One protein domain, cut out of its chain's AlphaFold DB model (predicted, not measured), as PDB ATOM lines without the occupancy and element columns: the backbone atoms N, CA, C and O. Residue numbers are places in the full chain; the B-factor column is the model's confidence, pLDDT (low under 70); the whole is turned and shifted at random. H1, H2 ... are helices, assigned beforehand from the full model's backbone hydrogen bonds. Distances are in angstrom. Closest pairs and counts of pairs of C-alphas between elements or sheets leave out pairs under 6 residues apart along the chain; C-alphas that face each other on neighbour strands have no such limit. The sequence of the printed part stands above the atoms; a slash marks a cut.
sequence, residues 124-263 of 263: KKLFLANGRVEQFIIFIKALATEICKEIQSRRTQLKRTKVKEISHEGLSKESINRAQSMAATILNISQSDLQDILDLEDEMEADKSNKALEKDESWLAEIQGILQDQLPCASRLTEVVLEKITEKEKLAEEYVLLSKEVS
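This is residues 124 to 263 of the 263 residues of an uncharacterized protein of Scyliorhinus torazame (UniProt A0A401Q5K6). Three long helices, H1, H4 and H5, make a loose up-and-down bundle, each running against the one before it, and a small head of two short helices, H2 and H3, sits beyond one end of it. H4 and H5 form a helical hairpin that opens away from its link, H1 runs beside both, and at the end away from the head residues 124 to 133 of H1 stick out. The printed part has 140 residues with five named helices, H1 to H5 in chain order, and no named strand; the class is all helix. The whole is extended, a rod spanning 79 by 33 by 22 A, with a radius of gyration of the C-alphas of 22.9 A.

H1, residues 124 to 168, and H4, residues 203 to 228, touch through residues 137 to 148 and 216 to 227 alone, with the C-alphas of Cys 148 and Asp 216 closest at 6.6 A. They stand at a shallow tilt of 11 degrees and run opposite ways. H5, residues 234 to 261, touches residues 144 to 162 of H1, the closest C-alphas being those of Ile 151 and Lys 248, 5.8 A apart. These two run the same way at a shallow tilt of 21 degrees. In the hairpin of H4 and H5, opposite ways at a shallow tilt of 25 degrees, residues 223 to 226 and 236 to 240 alone touch; the closest C-alphas, of Ile 226 and Leu 237, are 6.8 A apart. H2, residues 173 to 187, and H1 meet only through their link. H3, residues 191 to 198, touches residues 180 to 184 of H2 and is about perpendicular to it, at 83 degrees; the C-alphas of Ala 184 and Gln 191 are closest at 5.6 A. H3 is apart from H1, H4 and H5, and H2 is apart from H4 and H5. In H1, H2, H3 and H4 every O i to N i+4 pair is within hydrogen-bond range; in H5, 23 of 24 are.

H1 begins at C-alpha 124 (30.067, 65.377, -38.716) and measures 66.1 A from first to last C-alpha. H2 measures 20.8 A, and H3 has eight residues. H4 begins at C-alpha 203 (33.267, 23.801, 1.449) and measures 37.6 A. H5 measures 40.9 A and ends at C-alpha 261 (58.615, 26.114, -1.222).

The C-alphas farthest apart, those of Lys 124 and Ile 186, are 80.0 A apart. The printed part has no cut, and its four links are tight. Residues 170 to 175, of which 173 to 175 belong to H2, also stand free. The mean pLDDT of the printed part is 76.8; it is under 70 at residues 160 to 176, 195 to 209, 230 to 231, 255 and 257 to 263.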
ATOM      1  N   LYS A 124      29.093  66.394 -38.300       96.44
ATOM      2  CA  LYS A 124      30.067  65.377 -38.716       96.44
ATOM      3  C   LYS A 124      31.181  65.194 -37.682       96.44
ATOM      4  O   LYS A 124      31.548  64.062 -37.375       96.44
ATOM      5  N   LYS A 125      31.721  66.286 -37.131       96.50
ATOM      6  CA  LYS A 125      32.747  66.222 -36.074       96.50
ATOM      7  C   LYS A 125      32.209  65.580 -34.798       96.50
ATOM      8  O   LYS A 125      32.902  64.750 -34.218       96.50
ATOM      9  N   LEU A 126      30.989  65.924 -34.393       95.75
ATOM     10  CA  LEU A 126      30.325  65.348 -33.227       95.75
ATOM     11  C   LEU A 126      30.089  63.848 -33.412       95.75
ATOM     12  O   LEU A 126      30.414  63.070 -32.524       95.75
ATOM     13  N   PHE A 127      29.608  63.434 -34.585       95.62
ATOM     14  CA  PHE A 127      29.432  62.023 -34.918       95.62
ATOM     15  C   PHE A 127      30.755  61.248 -34.823       95.62
ATOM     16  O   PHE A 127      30.818  60.203 -34.180       95.62
ATOM     17  N   LEU A 128      31.836  61.789 -35.396       95.62
ATOM     18  CA  LEU A 128      33.165  61.178 -35.305       95.62
ATOM     19  C   LEU A 128      33.690  61.117 -33.862       95.62
ATOM     20  O   LEU A 128      34.310  60.126 -33.484       95.62
ATOM     21  N   ALA A 129      33.465  62.160 -33.060       94.38
ATOM     22  CA  ALA A 129      33.875  62.189 -31.658       94.38
ATOM     23  C   ALA A 129      33.096  61.163 -30.823       94.38
ATOM     24  O   ALA A 129      33.714  60.381 -30.107       94.38
ATOM     25  N   ASN A 130      31.773  61.102 -30.984       92.81
ATOM     26  CA  ASN A 130      30.924  60.124 -30.308       92.81
ATOM     27  C   ASN A 130      31.306  58.691 -30.694       92.81
ATOM     28  O   ASN A 130      31.465  57.854 -29.813       92.81
ATOM     29  N   GLY A 131      31.562  58.426 -31.981       93.06
ATOM     30  CA  GLY A 131      32.037  57.113 -32.428       93.06
ATOM     31  C   GLY A 131      33.379  56.716 -31.800       93.06
ATOM     32  O   GLY A 131      33.573  55.561 -31.432       93.06
ATOM     33  N   ARG A 132      34.303  57.669 -31.607       92.56
ATOM     34  CA  ARG A 132      35.562  57.416 -30.879       92.56
ATOM     35  C   ARG A 132      35.322  57.122 -29.399       92.56
ATOM     36  O   ARG A 132      35.949  56.214 -28.867       92.56
ATOM     37  N   VAL A 133      34.433  57.866 -28.740       90.44
ATOM     38  CA  VAL A 133      34.068  57.621 -27.334       90.44
ATOM     39  C   VAL A 133      33.468  56.226 -27.173       90.44
ATOM     40  O   VAL A 133      33.874  55.485 -26.284       90.44
ATOM     41  N   GLU A 134      32.572  55.826 -28.070       91.25
ATOM     42  CA  GLU A 134      31.960  54.498 -28.048       91.25
ATOM     43  C   GLU A 134      33.000  53.384 -28.255       91.25
ATOM     44  O   GLU A 134      33.010  52.400 -27.513       91.25
ATOM     45  N   GLN A 135      33.955  53.576 -29.174       93.00
ATOM     46  CA  GLN A 135      35.100  52.671 -29.326       93.00
ATOM     47  C   GLN A 135      35.955  52.580 -28.054       93.00
ATOM     48  O   GLN A 135      36.359  51.479 -27.682       93.00
ATOM     49  N   PHE A 136      36.206  53.696 -27.362       90.31
ATOM     50  CA  PHE A 136      36.926  53.677 -26.086       90.31
ATOM     51  C   PHE A 136      36.157  52.924 -24.999       90.31
ATOM     52  O   PHE A 136      36.760  52.131 -24.281       90.31
ATOM     53  N   ILE A 137      34.839  53.108 -24.904       89.88
ATOM     54  CA  ILE A 137      33.998  52.370 -23.952       89.88
ATOM     55  C   ILE A 137      34.083  50.864 -24.223       89.88
ATOM     56  O   ILE A 137      34.275  50.083 -23.291       89.88
ATOM     57  N   ILE A 138      33.981  50.448 -25.490       91.94
ATOM     58  CA  ILE A 138      34.115  49.037 -25.882       91.94
ATOM     59  C   ILE A 138      35.506  48.508 -25.515       91.94
ATOM     60  O   ILE A 138      35.613  47.438 -24.917       91.94
ATOM     61  N   PHE A 139      36.562  49.262 -25.828       93.00
ATOM     62  CA  PHE A 139      37.938  48.889 -25.509       93.00
ATOM     63  C   PHE A 139      38.155  48.709 -24.001       93.00
ATOM     64  O   PHE A 139      38.704  47.693 -23.583       93.00
ATOM     65  N   ILE A 140      37.684  49.647 -23.175       91.12
ATOM     66  CA  ILE A 140      37.835  49.580 -21.714       91.12
ATOM     67  C   ILE A 140      37.062  48.388 -21.147       91.12
ATOM     68  O   ILE A 140      37.598  47.660 -20.317       91.12
ATOM     69  N   LYS A 141      35.833  48.135 -21.618       90.19
ATOM     70  CA  LYS A 141      35.063  46.950 -21.207       90.19
ATOM     71  C   LYS A 141      35.777  45.648 -21.571       90.19
ATOM     72  O   LYS A 141      35.838  44.733 -20.748       90.19
ATOM     73  N   ALA A 142      36.335  45.565 -22.781       92.12
ATOM     74  CA  ALA A 142      37.113  44.408 -23.213       92.12
ATOM     75  C   ALA A 142      38.362  44.212 -22.341       92.12
ATOM     76  O   ALA A 142      38.614  43.100 -21.883       92.12
ATOM     77  N   LEU A 143      39.089  45.292 -22.042       91.88
ATOM     78  CA  LEU A 143      40.264  45.265 -21.172       91.88
ATOM     79  C   LEU A 143      39.914  44.814 -19.747       91.88
ATOM     80  O   LEU A 143      40.581  43.938 -19.207       91.88
ATOM     81  N   ALA A 144      38.855  45.366 -19.153       90.31
ATOM     82  CA  ALA A 144      38.396  44.980 -17.818       90.31
ATOM     83  C   ALA A 144      38.016  43.491 -17.760       90.31
ATOM     84  O   ALA A 144      38.424  42.771 -16.849       90.31
ATOM     85  N   THR A 145      37.309  43.005 -18.784       89.88
ATOM     86  CA  THR A 145      36.951  41.584 -18.911       89.88
ATOM     87  C   THR A 145      38.196  40.697 -19.004       89.88
ATOM     88  O   THR A 145      38.242  39.636 -18.384       89.88
ATOM     89  N   GLU A 146      39.214  41.122 -19.754       90.38
ATOM     90  CA  GLU A 146      40.462  40.369 -19.903       90.38
ATOM     91  C   GLU A 146      41.271  40.324 -18.597       90.38
ATOM     92  O   GLU A 146      41.762  39.263 -18.215       90.38
ATOM     93  N   ILE A 147      41.328  41.435 -17.852       88.69
ATOM     94  CA  ILE A 147      41.958  41.488 -16.522       88.69
ATOM     95  C   ILE A 147      41.266  40.518 -15.553       88.69
ATOM     96  O   ILE A 147      41.947  39.744 -14.876       88.69
ATOM     97  N   CYS A 148      39.929  40.505 -15.513       85.69
ATOM     98  CA  CYS A 148      39.169  39.555 -14.694       85.69
ATOM     99  C   CYS A 148      39.480  38.103 -15.062       85.69
ATOM    100  O   CYS A 148      39.763  37.296 -14.175       85.69
ATOM    101  N   LYS A 149      39.485  37.768 -16.359       87.19
ATOM    102  CA  LYS A 149      39.819  36.417 -16.832       87.19
ATOM    103  C   LYS A 149      41.231  36.000 -16.427       87.19
ATOM    104  O   LYS A 149      41.429  34.867 -15.988       87.19
ATOM    105  N   GLU A 150      42.211  36.895 -16.550       86.06
ATOM    106  CA  GLU A 150      43.595  36.600 -16.170       86.06
ATOM    107  C   GLU A 150      43.717  36.345 -14.659       86.06
ATOM    108  O   GLU A 150      44.346  35.368 -14.249       86.06
ATOM    109  N   ILE A 151      43.079  37.174 -13.826       85.50
ATOM    110  CA  ILE A 151      43.054  37.001 -12.365       85.50
ATOM    111  C   ILE A 151      42.385  35.681 -11.983       85.50
ATOM    112  O   ILE A 151      42.943  34.924 -11.189       85.50
ATOM    113  N   GLN A 152      41.230  35.361 -12.570       83.56
ATOM    114  CA  GLN A 152      40.537  34.095 -12.326       83.56
ATOM    115  C   GLN A 152      41.409  32.895 -12.708       83.56
ATOM    116  O   GLN A 152      41.557  31.973 -11.909       83.56
ATOM    117  N   SER A 153      42.066  32.941 -13.872       84.19
ATOM    118  CA  SER A 153      42.994  31.894 -14.310       84.19
ATOM    119  C   SER A 153      44.151  31.704 -13.323       84.19
ATOM    120  O   SER A 153      44.443  30.574 -12.925       84.19
ATOM    121  N   ARG A 154      44.758  32.801 -12.843       79.50
ATOM    122  CA  ARG A 154      45.810  32.763 -11.812       79.50
ATOM    123  C   ARG A 154      45.303  32.181 -10.493       79.50
ATOM    124  O   ARG A 154      45.966  31.311  -9.939       79.50
ATOM    125  N   ARG A 155      44.114  32.576 -10.017       80.69
ATOM    126  CA  ARG A 155      43.500  31.996  -8.806       80.69
ATOM    127  C   ARG A 155      43.274  30.487  -8.966       80.69
ATOM    128  O   ARG A 155      43.607  29.725  -8.063       80.69
ATOM    129  N   THR A 156      42.776  30.022 -10.115       79.44
ATOM    130  CA  THR A 156      42.603  28.582 -10.384       79.44
ATOM    131  C   THR A 156      43.940  27.835 -10.435       79.44
ATOM    132  O   THR A 156      44.042  26.717  -9.930       79.44
ATOM    133  N   GLN A 157      44.986  28.431 -11.016       78.81
ATOM    134  CA  GLN A 157      46.333  27.849 -11.027       78.81
ATOM    135  C   GLN A 157      46.945  27.769  -9.621       78.81
ATOM    136  O   GLN A 157      47.521  26.737  -9.269       78.81
ATOM    137  N   LEU A 158      46.770  28.813  -8.808       76.44
ATOM    138  CA  LEU A 158      47.211  28.860  -7.414       76.44
ATOM    139  C   LEU A 158      46.545  27.753  -6.591       76.44
ATOM    140  O   LEU A 158      47.234  26.962  -5.951       76.44
ATOM    141  N   LYS A 159      45.219  27.608  -6.712       73.81
ATOM    142  CA  LYS A 159      44.460  26.512  -6.088       73.81
ATOM    143  C   LYS A 159      45.001  25.136  -6.467       73.81
ATOM    144  O   LYS A 159      45.292  24.326  -5.596       73.81
ATOM    145  N   ARG A 160      45.193  24.878  -7.767       69.81
ATOM    146  CA  ARG A 160      45.731  23.595  -8.257       69.81
ATOM    147  C   ARG A 160      47.135  23.298  -7.734       69.81
ATOM    148  O   ARG A 160      47.492  22.132  -7.613       69.81
ATOM    149  N   THR A 161      47.939  24.326  -7.482       67.12
ATOM    150  CA  THR A 161      49.307  24.174  -6.966       67.12
ATOM    151  C   THR A 161      49.281  23.877  -5.468       67.12
ATOM    152  O   THR A 161      49.896  22.906  -5.042       67.12
ATOM    153  N   LYS A 162      48.449  24.591  -4.705       65.31
ATOM    154  CA  LYS A 162      48.253  24.369  -3.267       65.31
ATOM    155  C   LYS A 162      47.673  22.988  -2.933       65.31
ATOM    156  O   LYS A 162      48.126  22.332  -2.003       65.31
ATOM    157  N   VAL A 163      46.712  22.493  -3.720       62.78
ATOM    158  CA  VAL A 163      46.177  21.122  -3.559       62.78
ATOM    159  C   VAL A 163      47.271  20.068  -3.777       62.78
ATOM    160  O   VAL A 163      47.326  19.066  -3.062       62.78
ATOM    161  N   LYS A 164      48.187  20.295  -4.730       59.34
ATOM    162  CA  LYS A 164      49.329  19.396  -4.960       59.34
ATOM    163  C   LYS A 164      50.328  19.428  -3.804       59.34
ATOM    164  O   LYS A 164      50.847  18.379  -3.455       59.34
ATOM    165  N   GLU A 165      50.572  20.587  -3.210       55.16
ATOM    166  CA  GLU A 165      51.485  20.762  -2.073       55.16
ATOM    167  C   GLU A 165      50.991  20.040  -0.811       55.16
ATOM    168  O   GLU A 165      51.711  19.207  -0.266       55.16
ATOM    169  N   ILE A 166      49.709  20.199  -0.451       55.53
ATOM    170  CA  ILE A 166      49.072  19.461   0.662       55.53
ATOM    171  C   ILE A 166      49.130  17.940   0.426       55.53
ATOM    172  O   ILE A 166      49.291  17.157   1.361       55.53
ATOM    173  N   SER A 167      49.055  17.509  -0.837       50.34
ATOM    174  CA  SER A 167      49.190  16.096  -1.219       50.34
ATOM    175  C   SER A 167      50.630  15.563  -1.113       50.34
ATOM    176  O   SER A 167      50.828  14.349  -1.100       50.34
ATOM    177  N   HIS A 168      51.638  16.443  -1.061       48.91
ATOM    178  CA  HIS A 168      53.065  16.103  -1.051       48.91
ATOM    179  C   HIS A 168      53.745  16.293   0.316       48.91
ATOM    180  O   HIS A 168      54.779  15.669   0.553       48.91
ATOM    181  N   GLU A 169      53.172  17.081   1.229       45.47
ATOM    182  CA  GLU A 169      53.828  17.492   2.481       45.47
ATOM    183  C   GLU A 169      53.716  16.477   3.640       45.47
ATOM    184  O   GLU A 169      54.337  16.639   4.687       45.47
ATOM    185  N   GLY A 170      52.967  15.382   3.466       50.84
ATOM    186  CA  GLY A 170      52.710  14.432   4.555       50.84
ATOM    187  C   GLY A 170      53.308  13.036   4.400       50.84
ATOM    188  O   GLY A 170      53.866  12.498   5.354       50.84
ATOM    189  N   LEU A 171      53.129  12.377   3.249       54.00
ATOM    190  CA  LEU A 171      53.338  10.928   3.122       54.00
ATOM    191  C   LEU A 171      53.683  10.531   1.674       54.00
ATOM    192  O   LEU A 171      53.132  11.074   0.723       54.00
ATOM    193  N   SER A 172      54.565   9.536   1.502       61.56
ATOM    194  CA  SER A 172      54.885   8.940   0.190       61.56
ATOM    195  C   SER A 172      53.612   8.505  -0.555       61.56
ATOM    196  O   SER A 172      52.713   7.928   0.066       61.56
ATOM    197  N   LYS A 173      53.544   8.730  -1.880       62.09
ATOM    198  CA  LYS A 173      52.403   8.347  -2.746       62.09
ATOM    199  C   LYS A 173      51.961   6.896  -2.528       62.09
ATOM    200  O   LYS A 173      50.765   6.622  -2.485       62.09
ATOM    201  N   GLU A 174      52.903   5.978  -2.315       65.56
ATOM    202  CA  GLU A 174      52.618   4.580  -1.977       65.56
ATOM    203  C   GLU A 174      51.826   4.410  -0.673       65.56
ATOM    204  O   GLU A 174      50.942   3.557  -0.600       65.56
ATOM    205  N   SER A 175      52.133   5.196   0.361       68.88
ATOM    206  CA  SER A 175      51.483   5.106   1.673       68.88
ATOM    207  C   SER A 175      50.048   5.622   1.620       68.88
ATOM    208  O   SER A 175      49.155   4.989   2.179       68.88
ATOM    209  N   ILE A 176      49.823   6.727   0.904       68.50
ATOM    210  CA  ILE A 176      48.488   7.306   0.701       68.50
ATOM    211  C   ILE A 176      47.625   6.354  -0.133       68.50
ATOM    212  O   ILE A 176      46.534   5.994   0.299       68.50
ATOM    213  N   ASN A 177      48.145   5.845  -1.255       72.25
ATOM    214  CA  ASN A 177      47.422   4.892  -2.103       72.25
ATOM    215  C   ASN A 177      47.084   3.593  -1.357       72.25
ATOM    216  O   ASN A 177      45.992   3.047  -1.517       72.25
ATOM    217  N   ARG A 178      47.996   3.096  -0.508       77.38
ATOM    218  CA  ARG A 178      47.744   1.910   0.323       77.38
ATOM    219  C   ARG A 178      46.672   2.185   1.380       77.38
ATOM    220  O   ARG A 178      45.790   1.351   1.557       77.38
ATOM    221  N   ALA A 179      46.713   3.341   2.042       76.12
ATOM    222  CA  ALA A 179      45.703   3.739   3.020       76.12
ATOM    223  C   ALA A 179      44.318   3.935   2.377       76.12
ATOM    224  O   ALA A 179      43.331   3.430   2.904       76.12
ATOM    225  N   GLN A 180      44.248   4.580   1.208       76.94
ATOM    226  CA  GLN A 180      43.012   4.741   0.436       76.94
ATOM    227  C   GLN A 180      42.461   3.394  -0.045       76.94
ATOM    228  O   GLN A 180      41.275   3.129   0.111       76.94
ATOM    229  N   SER A 181      43.308   2.498  -0.564       79.56
ATOM    230  CA  SER A 181      42.884   1.154  -0.983       79.56
ATOM    231  C   SER A 181      42.366   0.321   0.199       79.56
ATOM    232  O   SER A 181      41.337  -0.352   0.088       79.56
ATOM    233  N   MET A 182      43.019   0.420   1.364       80.31
ATOM    234  CA  MET A 182      42.544  -0.211   2.598       80.31
ATOM    235  C   MET A 182      41.212   0.385   3.067       80.31
ATOM    236  O   MET A 182      40.303  -0.370   3.399       80.31
ATOM    237  N   ALA A 183      41.061   1.709   3.055       80.06
ATOM    238  CA  ALA A 183      39.825   2.386   3.436       80.06
ATOM    239  C   ALA A 183      38.661   2.052   2.488       80.06
ATOM    240  O   ALA A 183      37.570   1.750   2.963       80.06
ATOM    241  N   ALA A 184      38.901   2.010   1.174       83.44
ATOM    242  CA  ALA A 184      37.917   1.603   0.168       83.44
ATOM    243  C   ALA A 184      37.442   0.160   0.407       83.44
ATOM    244  O   ALA A 184      36.247  -0.123   0.383       83.44
ATOM    245  N   THR A 185      38.375  -0.736   0.748       83.69
ATOM    246  CA  THR A 185      38.065  -2.135   1.082       83.69
ATOM    247  C   THR A 185      37.281  -2.255   2.396       83.69
ATOM    248  O   THR A 185      36.329  -3.026   2.466       83.69
ATOM    249  N   ILE A 186      37.637  -1.487   3.433       84.19
ATOM    250  CA  ILE A 186      36.944  -1.489   4.738       84.19
ATOM    251  C   ILE A 186      35.522  -0.923   4.619       84.19
ATOM    252  O   ILE A 186      34.595  -1.453   5.227       84.19
ATOM    253  N   LEU A 187      35.352   0.145   3.839       81.31
ATOM    254  CA  LEU A 187      34.072   0.823   3.620       81.31
ATOM    255  C   LEU A 187      33.246   0.191   2.487       81.31
ATOM    256  O   LEU A 187      32.125   0.625   2.242       81.31
ATOM    257  N   ASN A 188      33.779  -0.846   1.833       83.25
ATOM    258  CA  ASN A 188      33.169  -1.568   0.718       83.25
ATOM    259  C   ASN A 188      32.693  -0.650  -0.425       83.25
ATOM    260  O   ASN A 188      31.608  -0.829  -0.977       83.25
ATOM    261  N   ILE A 189      33.517   0.339  -0.764       85.19
ATOM    262  CA  ILE A 189      33.311   1.272  -1.878       85.19
ATOM    263  C   ILE A 189      34.464   1.146  -2.870       85.19
ATOM    264  O   ILE A 189      35.544   0.661  -2.520       85.19
ATOM    265  N   SER A 190      34.252   1.544  -4.126       81.44
ATOM    266  CA  SER A 190      35.339   1.498  -5.101       81.44
ATOM    267  C   SER A 190      36.371   2.594  -4.811       81.44
ATOM    268  O   SER A 190      36.077   3.614  -4.186       81.44
ATOM    269  N   GLN A 191      37.611   2.389  -5.260       75.88
ATOM    270  CA  GLN A 191      38.673   3.377  -5.072       75.88
ATOM    271  C   GLN A 191      38.368   4.699  -5.799       75.88
ATOM    272  O   GLN A 191      38.785   5.745  -5.316       75.88
ATOM    273  N   SER A 192      37.624   4.668  -6.916       76.62
ATOM    274  CA  SER A 192      37.161   5.892  -7.582       76.62
ATOM    275  C   SER A 192      36.099   6.608  -6.761       76.62
ATOM    276  O   SER A 192      36.202   7.811  -6.589       76.62
ATOM    277  N   ASP A 193      35.148   5.877  -6.170       79.06
ATOM    278  CA  ASP A 193      34.103   6.496  -5.344       79.06
ATOM    279  C   ASP A 193      34.698   7.127  -4.077       79.06
ATOM    280  O   ASP A 193      34.278   8.199  -3.653       79.06
ATOM    281  N   LEU A 194      35.712   6.491  -3.473       76.12
ATOM    282  CA  LEU A 194      36.440   7.074  -2.342       76.12
ATOM    283  C   LEU A 194      37.224   8.327  -2.761       76.12
ATOM    284  O   LEU A 194      37.291   9.281  -1.990       76.12
ATOM    285  N   GLN A 195      37.817   8.323  -3.957       68.75
ATOM    286  CA  GLN A 195      38.528   9.481  -4.491       68.75
ATOM    287  C   GLN A 195      37.562  10.641  -4.761       68.75
ATOM    288  O   GLN A 195      37.860  11.749  -4.343       68.75
ATOM    289  N   ASP A 196      36.378  10.382  -5.318       67.88
ATOM    290  CA  ASP A 196      35.338  11.399  -5.529       67.88
ATOM    291  C   ASP A 196      34.796  11.970  -4.199       67.88
ATOM    292  O   ASP A 196      34.466  13.152  -4.119       67.88
ATOM    293  N   ILE A 197      34.743  11.162  -3.128       69.75
ATOM    294  CA  ILE A 197      34.373  11.621  -1.773       69.75
ATOM    295  C   ILE A 197      35.492  12.459  -1.128       69.75
ATOM    296  O   ILE A 197      35.207  13.386  -0.375       69.75
ATOM    297  N   LEU A 198      36.764  12.149  -1.396       63.97
ATOM    298  CA  LEU A 198      37.914  12.914  -0.895       63.97
ATOM    299  C   LEU A 198      38.214  14.167  -1.736       63.97
ATOM    300  O   LEU A 198      38.771  15.123  -1.206       63.97
ATOM    301  N   ASP A 199      37.812  14.172  -3.009       60.66
ATOM    302  CA  ASP A 199      37.868  15.312  -3.932       60.66
ATOM    303  C   ASP A 199      36.686  16.283  -3.739       60.66
ATOM    304  O   ASP A 199      36.528  17.229  -4.518       60.66
ATOM    305  N   LEU A 200      35.877  16.103  -2.682       56.47
ATOM    306  CA  LEU A 200      34.987  17.147  -2.179       56.47
ATOM    307  C   LEU A 200      35.846  18.347  -1.772       56.47
ATOM    308  O   LEU A 200      36.454  18.380  -0.703       56.47
ATOM    309  N   GLU A 201      35.910  19.313  -2.687       55.50
ATOM    310  CA  GLU A 201      36.468  20.642  -2.489       55.50
ATOM    311  C   GLU A 201      36.006  21.146  -1.115       55.50
ATOM    312  O   GLU A 201      34.802  21.187  -0.859       55.50
ATOM    313  N   ASP A 202      36.953  21.450  -0.216       60.31
ATOM    314  CA  ASP A 202      36.652  21.965   1.124       60.31
ATOM    315  C   ASP A 202      35.580  23.056   0.979       60.31
ATOM    316  O   ASP A 202      35.801  24.034   0.256       60.31
ATOM    317  N   GLU A 203      34.402  22.875   1.595       57.47
ATOM    318  CA  GLU A 203      33.267  23.801   1.449       57.47
ATOM    319  C   GLU A 203      33.707  25.248   1.737       57.47
ATOM    320  O   GLU A 203      33.209  26.200   1.134       57.47
ATOM    321  N   MET A 204      34.721  25.412   2.595       57.97
ATOM    322  CA  MET A 204      35.353  26.688   2.905       57.97
ATOM    323  C   MET A 204      36.171  27.283   1.736       57.97
ATOM    324  O   MET A 204      36.181  28.501   1.554       57.97
ATOM    325  N   GLU A 205      36.864  26.475   0.932       60.66
ATOM    326  CA  GLU A 205      37.604  26.920  -0.263       60.66
ATOM    327  C   GLU A 205      36.679  27.149  -1.473       60.66
ATOM    328  O   GLU A 205      36.919  28.065  -2.275       60.66
ATOM    329  N   ALA A 206      35.581  26.391  -1.570       60.44
ATOM    330  CA  ALA A 206      34.504  26.637  -2.528       60.44
ATOM    331  C   ALA A 206      33.779  27.968  -2.228       60.44
ATOM    332  O   ALA A 206      33.602  28.798  -3.126       60.44
ATOM    333  N   ASP A 207      33.467  28.243  -0.957       63.94
ATOM    334  CA  ASP A 207      32.866  29.509  -0.507       63.94
ATOM    335  C   ASP A 207      33.802  30.715  -0.731       63.94
ATOM    336  O   ASP A 207      33.383  31.764  -1.231       63.94
ATOM    337  N   LYS A 208      35.111  30.561  -0.476       68.69
ATOM    338  CA  LYS A 208      36.121  31.586  -0.822       68.69
ATOM    339  C   LYS A 208      36.189  31.850  -2.329       68.69
ATOM    340  O   LYS A 208      36.375  32.998  -2.734       68.69
ATOM    341  N   SER A 209      36.022  30.816  -3.157       67.50
ATOM    342  CA  SER A 209      35.959  30.953  -4.618       67.50
ATOM    343  C   SER A 209      34.767  31.783  -5.066       67.50
ATOM    344  O   SER A 209      34.927  32.707  -5.862       67.50
ATOM    345  N   ASN A 210      33.582  31.469  -4.541       72.56
ATOM    346  CA  ASN A 210      32.348  32.161  -4.899       72.56
ATOM    347  C   ASN A 210      32.390  33.630  -4.478       72.56
ATOM    348  O   ASN A 210      32.100  34.506  -5.289       72.56
ATOM    349  N   LYS A 211      32.879  33.922  -3.267       76.81
ATOM    350  CA  LYS A 211      33.075  35.304  -2.797       76.81
ATOM    351  C   LYS A 211      34.067  36.094  -3.654       76.81
ATOM    352  O   LYS A 211      33.950  37.312  -3.760       76.81
ATOM    353  N   ALA A 212      35.066  35.438  -4.244       75.69
ATOM    354  CA  ALA A 212      36.016  36.089  -5.144       75.69
ATOM    355  C   ALA A 212      35.405  36.383  -6.526       75.69
ATOM    356  O   ALA A 212      35.691  37.431  -7.102       75.69
ATOM    357  N   LEU A 213      34.538  35.500  -7.030       77.12
ATOM    358  CA  LEU A 213      33.799  35.706  -8.279       77.12
ATOM    359  C   LEU A 213      32.775  36.845  -8.149       77.12
ATOM    360  O   LEU A 213      32.755  37.734  -8.993       77.12
ATOM    361  N   GLU A 214      32.013  36.892  -7.055       81.38
ATOM    362  CA  GLU A 214      31.032  37.956  -6.782       81.38
ATOM    363  C   GLU A 214      31.688  39.349  -6.689       81.38
ATOM    364  O   GLU A 214      31.147  40.355  -7.157       81.38
ATOM    365  N   LYS A 215      32.911  39.413  -6.144       83.06
ATOM    366  CA  LYS A 215      33.724  40.638  -6.119       83.06
ATOM    367  C   LYS A 215      34.195  41.061  -7.510       83.06
ATOM    368  O   LYS A 215      34.233  42.255  -7.793       83.06
ATOM    369  N   ASP A 216      34.557  40.113  -8.373       84.69
ATOM    370  CA  ASP A 216      34.947  40.416  -9.756       84.69
ATOM    371  C   ASP A 216      33.749  40.920 -10.577       84.69
ATOM    372  O   ASP A 216      33.891  41.866 -11.351       84.69
ATOM    373  N   GLU A 217      32.564  40.337 -10.377       84.81
ATOM    374  CA  GLU A 217      31.319  40.795 -11.007       84.81
ATOM    375  C   GLU A 217      30.920  42.196 -10.533       84.81
ATOM    376  O   GLU A 217      30.588  43.059 -11.349       84.81
ATOM    377  N   SER A 218      31.038  42.459  -9.229       85.88
ATOM    378  CA  SER A 218      30.791  43.783  -8.650       85.88
ATOM    379  C   SER A 218      31.758  44.839  -9.197       85.88
ATOM    380  O   SER A 218      31.344  45.954  -9.512       85.88
ATOM    381  N   TRP A 219      33.032  44.486  -9.385       90.12
ATOM    382  CA  TRP A 219      34.043  45.376  -9.965       90.12
ATOM    383  C   TRP A 219      33.776  45.684 -11.447       90.12
ATOM    384  O   TRP A 219      33.889  46.833 -11.879       90.12
ATOM    385  N   LEU A 220      33.349  44.692 -12.237       88.44
ATOM    386  CA  LEU A 220      32.930  44.921 -13.625       88.44
ATOM    387  C   LEU A 220      31.700  45.837 -13.705       88.44
ATOM    388  O   LEU A 220      31.643  46.715 -14.572       88.44
ATOM    389  N   ALA A 221      30.741  45.666 -12.792       87.12
ATOM    390  CA  ALA A 221      29.576  46.539 -12.687       87.12
ATOM    391  C   ALA A 221      29.972  47.978 -12.310       87.12
ATOM    392  O   ALA A 221      29.431  48.930 -12.877       87.12
ATOM    393  N   GLU A 222      30.957  48.152 -11.427       87.12
ATOM    394  CA  GLU A 222      31.497  49.465 -11.068       87.12
ATOM    395  C   GLU A 222      32.179  50.160 -12.256       87.12
ATOM    396  O   GLU A 222      31.889  51.327 -12.532       87.12
ATOM    397  N   ILE A 223      33.005  49.446 -13.030       86.81
ATOM    398  CA  ILE A 223      33.599  49.983 -14.266       86.81
ATOM    399  C   ILE A 223      32.513  50.386 -15.263       86.81
ATOM    400  O   ILE A 223      32.600  51.443 -15.889       86.81
ATOM    401  N   GLN A 224      31.469  49.573 -15.410       86.19
ATOM    402  CA  GLN A 224      30.360  49.903 -16.295       86.19
ATOM    403  C   GLN A 224      29.598  51.153 -15.833       86.19
ATOM    404  O   GLN A 224      29.238  51.965 -16.685       86.19
ATOM    405  N   GLY A 225      29.400  51.332 -14.524       86.56
ATOM    406  CA  GLY A 225      28.814  52.548 -13.956       86.56
ATOM    407  C   GLY A 225      29.667  53.787 -14.240       86.56
ATOM    408  O   GLY A 225      29.162  54.775 -14.766       86.56
ATOM    409  N   ILE A 226      30.983  53.699 -14.021       86.94
ATOM    410  CA  ILE A 226      31.931  54.797 -14.286       86.94
ATOM    411  C   ILE A 226      31.933  55.211 -15.766       86.94
ATOM    412  O   ILE A 226      32.095  56.388 -16.079       86.94
ATOM    413  N   LEU A 227      31.749  54.258 -16.685       84.94
ATOM    414  CA  LEU A 227      31.683  54.524 -18.126       84.94
ATOM    415  C   LEU A 227      30.337  55.101 -18.591       84.94
ATOM    416  O   LEU A 227      30.265  55.635 -19.697       84.94
ATOM    417  N   GLN A 228      29.275  54.959 -17.796       83.19
ATOM    418  CA  GLN A 228      27.953  55.525 -18.087       83.19
ATOM    419  C   GLN A 228      27.770  56.933 -17.505       83.19
ATOM    420  O   GLN A 228      26.946  57.697 -18.012       83.19
ATOM    421  N   ASP A 229      28.546  57.294 -16.483       81.62
ATOM    422  CA  ASP A 229      28.511  58.620 -15.872       81.62
ATOM    423  C   ASP A 229      29.071  59.707 -16.816       81.62
ATOM    424  O   ASP A 229      30.087  59.530 -17.484       81.62
ATOM    425  N   GLN A 230      28.438  60.888 -16.838       66.56
ATOM    426  CA  GLN A 230      28.868  62.038 -17.661       66.56
ATOM    427  C   GLN A 230      30.079  62.808 -17.092       66.56
ATOM    428  O   GLN A 230      30.445  63.869 -17.603       66.56
ATOM    429  N   LEU A 231      30.679  62.329 -16.003       62.75
ATOM    430  CA  LEU A 231      31.783  62.999 -15.318       62.75
ATOM    431  C   LEU A 231      33.137  62.641 -15.953       62.75
ATOM    432  O   LEU A 231      33.245  61.629 -16.643       62.75
ATOM    433  N   PRO A 232      34.201  63.432 -15.707       71.44
ATOM    434  CA  PRO A 232      35.562  63.051 -16.071       71.44
ATOM    435  C   PRO A 232      35.925  61.702 -15.431       71.44
ATOM    436  O   PRO A 232      36.277  61.620 -14.259       71.44
ATOM    437  N   CYS A 233      35.810  60.627 -16.209       76.69
ATOM    438  CA  CYS A 233      35.915  59.254 -15.721       76.69
ATOM    439  C   CYS A 233      37.363  58.758 -15.612       76.69
ATOM    440  O   CYS A 233      37.612  57.719 -15.010       76.69
ATOM    441  N   ALA A 234      38.329  59.497 -16.166       80.88
ATOM    442  CA  ALA A 234      39.705  59.035 -16.316       80.88
ATOM    443  C   ALA A 234      40.425  58.781 -14.980       80.88
ATOM    444  O   ALA A 234      41.081  57.751 -14.845       80.88
ATOM    445  N   SER A 235      40.302  59.672 -13.988       82.44
ATOM    446  CA  SER A 235      40.966  59.496 -12.685       82.44
ATOM    447  C   SER A 235      40.389  58.306 -11.921       82.44
ATOM    448  O   SER A 235      41.125  57.393 -11.564       82.44
ATOM    449  N   ARG A 236      39.060  58.264 -11.780       83.12
ATOM    450  CA  ARG A 236      38.349  57.195 -11.069       83.12
ATOM    451  C   ARG A 236      38.528  55.831 -11.738       83.12
ATOM    452  O   ARG A 236      38.759  54.841 -11.059       83.12
ATOM    453  N   LEU A 237      38.472  55.773 -13.072       86.12
ATOM    454  CA  LEU A 237      38.736  54.538 -13.812       86.12
ATOM    455  C   LEU A 237      40.174  54.055 -13.592       86.12
ATOM    456  O   LEU A 237      40.399  52.859 -13.437       86.12
ATOM    457  N   THR A 238      41.142  54.975 -13.567       85.62
ATOM    458  CA  THR A 238      42.547  54.629 -13.327       85.62
ATOM    459  C   THR A 238      42.738  54.049 -11.929       85.62
ATOM    460  O   THR A 238      43.388  53.019 -11.799       85.62
ATOM    461  N   GLU A 239      42.137  54.651 -10.901       86.62
ATOM    462  CA  GLU A 239      42.184  54.151  -9.520       86.62
ATOM    463  C   GLU A 239      41.605  52.729  -9.411       86.62
ATOM    464  O   GLU A 239      42.300  51.811  -8.974       86.62
ATOM    465  N   VAL A 240      40.389  52.515  -9.923       86.88
ATOM    466  CA  VAL A 240      39.687  51.216  -9.866       86.88
ATOM    467  C   VAL A 240      40.419  50.118 -10.649       86.88
ATOM    468  O   VAL A 240      40.445  48.954 -10.240       86.88
ATOM    469  N   VAL A 241      41.044  50.462 -11.780       88.00
ATOM    470  CA  VAL A 241      41.850  49.514 -12.565       88.00
ATOM    471  C   VAL A 241      43.186  49.214 -11.880       88.00
ATOM    472  O   VAL A 241      43.612  48.058 -11.872       88.00
ATOM    473  N   LEU A 242      43.836  50.214 -11.275       85.81
ATOM    474  CA  LEU A 242      45.089  50.028 -10.540       85.81
ATOM    475  C   LEU A 242      44.907  49.099  -9.341       85.81
ATOM    476  O   LEU A 242      45.706  48.178  -9.178       85.81
ATOM    477  N   GLU A 243      43.845  49.267  -8.554       84.56
ATOM    478  CA  GLU A 243      43.538  48.364  -7.438       84.56
ATOM    479  C   GLU A 243      43.472  46.903  -7.904       84.56
ATOM    480  O   GLU A 243      44.101  46.020  -7.312       84.56
ATOM    481  N   LYS A 244      42.822  46.650  -9.046       84.31
ATOM    482  CA  LYS A 244      42.707  45.302  -9.610       84.31
ATOM    483  C   LYS A 244      44.028  44.747 -10.144       84.31
ATOM    484  O   LYS A 244      44.304  43.555 -10.014       84.31
ATOM    485  N   ILE A 245      44.878  45.600 -10.713       83.56
ATOM    486  CA  ILE A 245      46.227  45.211 -11.149       83.56
ATOM    487  C   ILE A 245      47.104  44.859  -9.940       83.56
ATOM    488  O   ILE A 245      47.803  43.848  -9.990       83.56
ATOM    489  N   THR A 246      47.030  45.617  -8.840       83.31
ATOM    490  CA  THR A 246      47.791  45.292  -7.617       83.31
ATOM    491  C   THR A 246      47.338  43.977  -6.982       83.31
ATOM    492  O   THR A 246      48.158  43.231  -6.453       83.31
ATOM    493  N   GLU A 247      46.048  43.632  -7.078       80.06
ATOM    494  CA  GLU A 247      45.554  42.306  -6.689       80.06
ATOM    495  C   GLU A 247      46.187  41.202  -7.550       80.06
ATOM    496  O   GLU A 247      46.651  40.187  -7.029       80.06
ATOM    497  N   LYS A 248      46.266  41.416  -8.871       78.06
ATOM    498  CA  LYS A 248      46.931  40.482  -9.789       78.06
ATOM    499  C   LYS A 248      48.407  40.277  -9.438       78.06
ATOM    500  O   LYS A 248      48.907  39.158  -9.566       78.06
ATOM    501  N   GLU A 249      49.100  41.343  -9.049       82.00
ATOM    502  CA  GLU A 249      50.509  41.309  -8.651       82.00
ATOM    503  C   GLU A 249      50.707  40.503  -7.364       82.00
ATOM    504  O   GLU A 249      51.494  39.561  -7.367       82.00
ATOM    505  N   LYS A 250      49.894  40.746  -6.328       81.19
ATOM    506  CA  LYS A 250      49.922  39.959  -5.082       81.19
ATOM    507  C   LYS A 250      49.686  38.467  -5.319       81.19
ATOM    508  O   LYS A 250      50.423  37.637  -4.802       81.19
ATOM    509  N   LEU A 251      48.717  38.112  -6.165       74.50
ATOM    510  CA  LEU A 251      48.475  36.711  -6.542       74.50
ATOM    511  C   LEU A 251      49.661  36.090  -7.300       74.50
ATOM    512  O   LEU A 251      49.884  34.882  -7.226       74.50
ATOM    513  N   ALA A 252      50.413  36.897  -8.052       72.88
ATOM    514  CA  ALA A 252      51.636  36.454  -8.715       72.88
ATOM    515  C   ALA A 252      52.760  36.192  -7.703       72.88
ATOM    516  O   ALA A 252      53.462  35.191  -7.818       72.88
ATOM    517  N   GLU A 253      52.920  37.080  -6.721       75.31
ATOM    518  CA  GLU A 253      53.901  36.946  -5.642       75.31
ATOM    519  C   GLU A 253      53.614  35.718  -4.771       75.31
ATOM    520  O   GLU A 253      54.526  34.933  -4.513       75.31
ATOM    521  N   GLU A 254      52.349  35.494  -4.400       70.75
ATOM    522  CA  GLU A 254      51.909  34.293  -3.678       70.75
ATOM    523  C   GLU A 254      52.230  33.019  -4.466       70.75
ATOM    524  O   GLU A 254      52.812  32.083  -3.920       70.75
ATOM    525  N   TYR A 255      51.936  32.995  -5.771       65.75
ATOM    526  CA  TYR A 255      52.282  31.862  -6.632       65.75
ATOM    527  C   TYR A 255      53.795  31.591  -6.671       65.75
ATOM    528  O   TYR A 255      54.221  30.437  -6.623       65.75
ATOM    529  N   VAL A 256      54.621  32.642  -6.744       71.81
ATOM    530  CA  VAL A 256      56.086  32.510  -6.757       71.81
ATOM    531  C   VAL A 256      56.615  31.991  -5.419       71.81
ATOM    532  O   VAL A 256      57.522  31.159  -5.428       71.81
ATOM    533  N   LEU A 257      56.064  32.443  -4.291       69.88
ATOM    534  CA  LEU A 257      56.432  31.958  -2.957       69.88
ATOM    535  C   LEU A 257      56.129  30.462  -2.805       69.88
ATOM    536  O   LEU A 257      57.045  29.699  -2.509       69.88
ATOM    537  N   LEU A 258      54.916  30.037  -3.168       58.91
ATOM    538  CA  LEU A 258      54.512  28.623  -3.170       58.91
ATOM    539  C   LEU A 258      55.378  27.777  -4.120       58.91
ATOM    540  O   LEU A 258      55.790  26.672  -3.797       58.91
ATOM    541  N   SER A 259      55.745  28.300  -5.295       57.12
ATOM    542  CA  SER A 259      56.635  27.574  -6.218       57.12
ATOM    543  C   SER A 259      58.076  27.420  -5.704       57.12
ATOM    544  O   SER A 259      58.769  26.489  -6.119       57.12
ATOM    545  N   LYS A 260      58.530  28.320  -4.818       57.50
ATOM    546  CA  LYS A 260      59.853  28.262  -4.176       57.50
ATOM    547  C   LYS A 260      59.879  27.338  -2.961       57.50
ATOM    548  O   LYS A 260      60.937  26.793  -2.691       57.50
ATOM    549  N   GLU A 261      58.758  27.145  -2.267       45.91
ATOM    550  CA  GLU A 261      58.615  26.114  -1.222       45.91
ATOM    551  C   GLU A 261      58.600  24.686  -1.801       45.91
ATOM    552  O   GLU A 261      58.917  23.728  -1.103       45.91
ATOM    553  N   VAL A 262      58.325  24.545  -3.105       45.03
ATOM    554  CA  VAL A 262      58.266  23.262  -3.834       45.03
ATOM    555  C   VAL A 262      59.606  22.843  -4.490       45.03
ATOM    556  O   VAL A 262      59.707  21.711  -4.970       45.03
ATOM    557  N   SER A 263      60.641  23.702  -4.530       37.53
ATOM    558  CA  SER A 263      62.000  23.362  -5.039       37.53
ATOM    559  C   SER A 263      63.001  23.111  -3.920       37.53
ATOM    560  O   SER A 263      63.776  22.137  -4.058       37.53
TER     561      SER A 263